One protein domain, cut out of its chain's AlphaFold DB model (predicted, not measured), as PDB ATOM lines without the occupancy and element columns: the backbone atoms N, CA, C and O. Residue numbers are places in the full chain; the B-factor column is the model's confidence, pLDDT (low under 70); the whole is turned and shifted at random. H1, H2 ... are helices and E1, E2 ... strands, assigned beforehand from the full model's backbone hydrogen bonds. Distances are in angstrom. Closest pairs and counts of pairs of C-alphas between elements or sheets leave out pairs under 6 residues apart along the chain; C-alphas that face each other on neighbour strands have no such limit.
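Overview. This is residues 75 to 115 of the 125 residues of the protein "Hypothetical protein" of Rhizobium naphthalenivorans (UniProt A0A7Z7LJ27). A short ribbon of two parallel strands, E1 and E2, has the helix H1 sticking out to one side of it, joined to the start of E1 by a tight link, and the small helix H2 beyond the end where E2 finishes. The link of residues 92 to 101 folds back beside the strands. The printed part has 41 residues, in the order H1, E1, E2, H2, of mixed class. It is only just loose, close to compact, with a radius of gyration of the C-alphas of 11.0 A, and flat, spanning 28 by 27 by 13 A.

Along the chain. Find C-alpha 75 at (154.666, 149.085, 115.931); from there H1, residues 75 to 83, runs 12.6 A. Next come E1, residues 86 to 91, 13.8 A, and E2, residues 102 to 106, 13.1 A. H2, residues 108 to 113, runs 9.2 A to C-alpha 113 at (150.401, 138.862, 135.643).

Arrangement. Look at E1 and E2, parallel at 35 degrees: N 103 and O 86 are 2.8 A apart, within hydrogen-bond range. C-alphas 88 and 104 face each other at 4.7 A. H1 is apart from E2 and H2. In H1 and H2 every O i to N i+4 pair is within hydrogen-bond range.

Size, cuts and confidence. The C-alphas of Ala 99 and Cys 115 are farthest apart, 29.8 A. The printed part has no cut and no long link. Residues 109 to 115 are under pLDDT 70.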
ATOM      1  N   HIS A  75     155.398 147.946 116.493       79.88
ATOM      2  CA  HIS A  75     154.666 149.085 115.931       79.88
ATOM      3  C   HIS A  75     153.993 149.941 117.019       79.88
ATOM      4  O   HIS A  75     153.907 151.159 116.884       79.88
ATOM      5  N   GLY A  76     153.533 149.320 118.109       80.25
ATOM      6  CA  GLY A  76     152.985 150.026 119.267       80.25
ATOM      7  C   GLY A  76     154.046 150.887 119.947       80.25
ATOM      8  O   GLY A  76     153.819 152.075 120.159       80.25
ATOM      9  N   ASP A  77     155.235 150.335 120.197       79.94
ATOM     10  CA  ASP A  77     156.355 151.100 120.765       79.94
ATOM     11  C   ASP A  77     156.760 152.283 119.873       79.94
ATOM     12  O   ASP A  77     156.993 153.386 120.368       79.94
ATOM     13  N   ALA A  78     156.801 152.084 118.552       83.12
ATOM     14  CA  ALA A  78     157.096 153.153 117.603       83.12
ATOM     15  C   ALA A  78     156.025 154.257 117.614       83.12
ATOM     16  O   ALA A  78     156.362 155.441 117.555       83.12
ATOM     17  N   PHE A  79     154.744 153.889 117.733       85.38
ATOM     18  CA  PHE A  79     153.646 154.845 117.876       85.38
ATOM     19  C   PHE A  79     153.795 155.676 119.156       85.38
ATOM     20  O   PHE A  79     153.744 156.902 119.090       85.38
ATOM     21  N   PHE A  80     154.058 155.038 120.302       84.00
ATOM     22  CA  PHE A  80     154.272 155.747 121.569       84.00
ATOM     23  C   PHE A  80     155.527 156.626 121.554       84.00
ATOM     24  O   PHE A  80     155.504 157.737 122.075       84.00
ATOM     25  N   ALA A  81     156.606 156.196 120.899       84.06
ATOM     26  CA  ALA A  81     157.775 157.048 120.702       84.06
ATOM     27  C   ALA A  81     157.450 158.282 119.836       84.06
ATOM     28  O   ALA A  81     157.963 159.375 120.083       84.06
ATOM     29  N   ALA A  82     156.565 158.133 118.843       88.62
ATOM     30  CA  ALA A  82     156.150 159.223 117.966       88.62
ATOM     31  C   ALA A  82     155.243 160.257 118.657       88.62
ATOM     32  O   ALA A  82     155.286 161.430 118.279       88.62
ATOM     33  N   THR A  83     154.466 159.874 119.681       86.38
ATOM     34  CA  THR A  83     153.628 160.825 120.441       86.38
ATOM     35  C   THR A  83     154.441 161.788 121.305       86.38
ATOM     36  O   THR A  83     153.910 162.818 121.717       86.38
ATOM     37  N   ARG A  84     155.728 161.489 121.555       86.19
ATOM     38  CA  ARG A  84     156.635 162.252 122.437       86.19
ATOM     39  C   ARG A  84     156.158 162.352 123.890       86.19
ATOM     40  O   ARG A  84     156.625 163.222 124.620       86.19
ATOM     41  N   ALA A  85     155.247 161.476 124.308       86.50
ATOM     42  CA  ALA A  85     154.837 161.388 125.702       86.50
ATOM     43  C   ALA A  85     156.016 160.910 126.572       86.50
ATOM     44  O   ALA A  85     156.715 159.964 126.203       86.50
ATOM     45  N   ASP A  86     156.228 161.537 127.734       86.12
ATOM     46  CA  ASP A  86     157.201 161.065 128.728       86.12
ATOM     47  C   ASP A  86     156.613 159.854 129.466       86.12
ATOM     48  O   ASP A  86     155.827 159.988 130.407       86.12
ATOM     49  N   ILE A  87     156.939 158.652 128.984       85.94
ATOM     50  CA  ILE A  87     156.485 157.386 129.564       85.94
ATOM     51  C   ILE A  87     157.581 156.851 130.483       85.94
ATOM     52  O   ILE A  87     158.691 156.545 130.043       85.94
ATOM     53  N   ARG A  88     157.263 156.699 131.772       86.69
ATOM     54  CA  ARG A  88     158.220 156.255 132.794       86.69
ATOM     55  C   ARG A  88     157.806 154.916 133.363       86.69
ATOM     56  O   ARG A  88     156.690 154.763 133.841       86.69
ATOM     57  N   HIS A  89     158.704 153.944 133.331       83.38
ATOM     58  CA  HIS A  89     158.415 152.608 133.846       83.38
ATOM     59  C   HIS A  89     158.870 152.476 135.303       83.38
ATOM     60  O   HIS A  89     159.890 153.050 135.686       83.38
ATOM     61  N   GLY A  90     158.133 151.698 136.098       72.69
ATOM     62  CA  GLY A  90     158.518 151.351 137.475       72.69
ATOM     63  C   GLY A  90     157.479 151.671 138.552       72.69
ATOM     64  O   GLY A  90     157.790 151.575 139.737       72.69
ATOM     65  N   GLY A  91     156.259 152.059 138.166       70.38
ATOM     66  CA  GLY A  91     155.126 152.204 139.087       70.38
ATOM     67  C   GLY A  91     154.343 150.900 139.278       70.38
ATOM     68  O   GLY A  91     154.558 149.928 138.563       70.38
ATOM     69  N   GLY A  92     153.404 150.878 140.225       77.19
ATOM     70  CA  GLY A  92     152.471 149.752 140.403       77.19
ATOM     71  C   GLY A  92     151.188 149.855 139.568       77.19
ATOM     72  O   GLY A  92     150.412 148.915 139.536       77.19
ATOM     73  N   GLN A  93     150.939 150.995 138.918       78.38
ATOM     74  CA  GLN A  93     149.717 151.250 138.149       78.38
ATOM     75  C   GLN A  93     149.974 152.285 137.052       78.38
ATOM     76  O   GLN A  93     150.877 153.115 137.186       78.38
ATOM     77  N   ALA A  94     149.173 152.244 135.985       85.38
ATOM     78  CA  ALA A  94     149.244 153.202 134.884       85.38
ATOM     79  C   ALA A  94     148.318 154.400 135.142       85.38
ATOM     80  O   ALA A  94     147.130 154.216 135.403       85.38
ATOM     81  N   TYR A  95     148.842 155.625 135.060       83.75
ATOM     82  CA  TYR A  95     148.041 156.855 135.154       83.75
ATOM     83  C   TYR A  95     148.720 158.028 134.440       83.75
ATOM     84  O   TYR A  95     149.884 157.937 134.073       83.75
ATOM     85  N   TYR A  96     148.005 159.141 134.247       88.44
ATOM     86  CA  TYR A  96     148.574 160.396 133.743       88.44
ATOM     87  C   TYR A  96     148.779 161.395 134.889       88.44
ATOM     88  O   TYR A  96     147.850 161.684 135.645       88.44
ATOM     89  N   SER A  97     149.997 161.928 135.025       87.88
ATOM     90  CA  SER A  97     150.361 162.909 136.051       87.88
ATOM     91  C   SER A  97     150.425 164.318 135.464       87.88
ATOM     92  O   SER A  97     151.472 164.757 134.995       87.88
ATOM     93  N   GLY A  98     149.323 165.070 135.539       86.69
ATOM     94  CA  GLY A  98     149.255 166.420 134.958       86.69
ATOM     95  C   GLY A  98     150.244 167.437 135.552       86.69
ATOM     96  O   GLY A  98     150.625 168.381 134.874       86.69
ATOM     97  N   ALA A  99     150.709 167.242 136.792       87.06
ATOM     98  CA  ALA A  99     151.652 168.160 137.447       87.06
ATOM     99  C   ALA A  99     153.082 168.086 136.885       87.06
ATOM    100  O   ALA A  99     153.864 169.016 137.046       87.06
ATOM    101  N   SER A 100     153.441 166.961 136.274       84.81
ATOM    102  CA  SER A 100     154.797 166.697 135.765       84.81
ATOM    103  C   SER A 100     154.782 166.172 134.333       84.81
ATOM    104  O   SER A 100     155.809 165.689 133.872       84.81
ATOM    105  N   ASP A 101     153.618 166.260 133.681       88.25
ATOM    106  CA  ASP A 101     153.353 165.901 132.288       88.25
ATOM    107  C   ASP A 101     153.995 164.571 131.860       88.25
ATOM    108  O   ASP A 101     154.724 164.485 130.875       88.25
ATOM    109  N   HIS A 102     153.774 163.520 132.658       88.50
ATOM    110  CA  HIS A 102     154.308 162.188 132.368       88.50
ATOM    111  C   HIS A 102     153.289 161.086 132.661       88.50
ATOM    112  O   HIS A 102     152.371 161.242 133.477       88.50
ATOM    113  N   VAL A 103     153.483 159.952 131.993       88.06
ATOM    114  CA  VAL A 103     152.685 158.735 132.134       88.06
ATOM    115  C   VAL A 103     153.544 157.673 132.822       88.06
ATOM    116  O   VAL A 103     154.358 157.016 132.166       88.06
ATOM    117  N   PRO A 104     153.431 157.489 134.147       88.62
ATOM    118  CA  PRO A 104     153.970 156.305 134.793       88.62
ATOM    119  C   PRO A 104     153.232 155.059 134.300       88.62
ATOM    120  O   PRO A 104     152.004 155.003 134.309       88.62
ATOM    121  N   MET A 105     153.994 154.047 133.901       85.56
ATOM    122  CA  MET A 105     153.502 152.725 133.548       85.56
ATOM    123  C   MET A 105     154.121 151.658 134.455       85.56
ATOM    124  O   MET A 105     155.297 151.755 134.838       85.56
ATOM    125  N   PRO A 106     153.350 150.618 134.807       84.00
ATOM    126  CA  PRO A 106     153.906 149.442 135.444       84.00
ATOM    127  C   PRO A 106     154.824 148.701 134.473       84.00
ATOM    128  O   PRO A 106     154.762 148.885 133.255       84.00
ATOM    129  N   CYS A 107     155.713 147.870 135.013       79.00
ATOM    130  CA  CYS A 107     156.572 147.039 134.181       79.00
ATOM    131  C   CYS A 107     155.713 146.141 133.279       79.00
ATOM    132  O   CYS A 107     154.662 145.645 133.687       79.00
ATOM    133  N   PHE A 108     156.175 145.901 132.052       74.00
ATOM    134  CA  PHE A 108     155.436 145.088 131.084       74.00
ATOM    135  C   PHE A 108     155.091 143.694 131.640       74.00
ATOM    136  O   PHE A 108     153.988 143.198 131.446       74.00
ATOM    137  N   GLU A 109     155.994 143.109 132.428       68.75
ATOM    138  CA  GLU A 109     155.797 141.810 133.082       68.75
ATOM    139  C   GLU A 109     154.644 141.810 134.102       68.75
ATOM    140  O   GLU A 109     153.899 140.836 134.184       68.75
ATOM    141  N   SER A 110     154.434 142.909 134.838       66.62
ATOM    142  CA  SER A 110     153.309 143.024 135.782       66.62
ATOM    143  C   SER A 110     151.950 143.153 135.086       66.62
ATOM    144  O   SER A 110     150.960 142.647 135.607       66.62
ATOM    145  N   LEU A 111     151.902 143.729 133.878       64.81
ATOM    146  CA  LEU A 111     150.670 143.812 133.079       64.81
ATOM    147  C   LEU A 111     150.185 142.433 132.611       64.81
ATOM    148  O   LEU A 111     148.987 142.217 132.451       64.81
ATOM    149  N   LEU A 112     151.112 141.495 132.407       62.31
ATOM    150  CA  LEU A 112     150.793 140.122 132.014       62.31
ATOM    151  C   LEU A 112     150.326 139.270 133.205       62.31
ATOM    152  O   LEU A 112     149.564 138.326 133.015       62.31
ATOM    153  N   MET A 113     150.759 139.601 134.426       50.62
ATOM    154  CA  MET A 113     150.401 138.862 135.643       50.62
ATOM    155  C   MET A 113     149.018 139.252 136.193       50.62
ATOM    156  O   MET A 113     148.330 138.411 136.768       50.62
ATOM    157  N   GLU A 114     148.575 140.493 135.972       48.00
ATOM    158  CA  GLU A 114     147.235 140.975 136.351       48.00
ATOM    159  C   GLU A 114     146.141 140.634 135.331       48.00
ATOM    160  O   GLU A 114     145.014 141.105 135.463       48.00
ATOM    161  N   CYS A 115     146.439 139.801 134.331       40.50
ATOM    162  CA  CYS A 115     145.432 139.250 133.436       40.50
ATOM    163  C   CYS A 115     144.977 137.873 133.970       40.50
ATOM    164  O   CYS A 115     145.503 136.845 133.531       40.50
TER     165      CYS A 115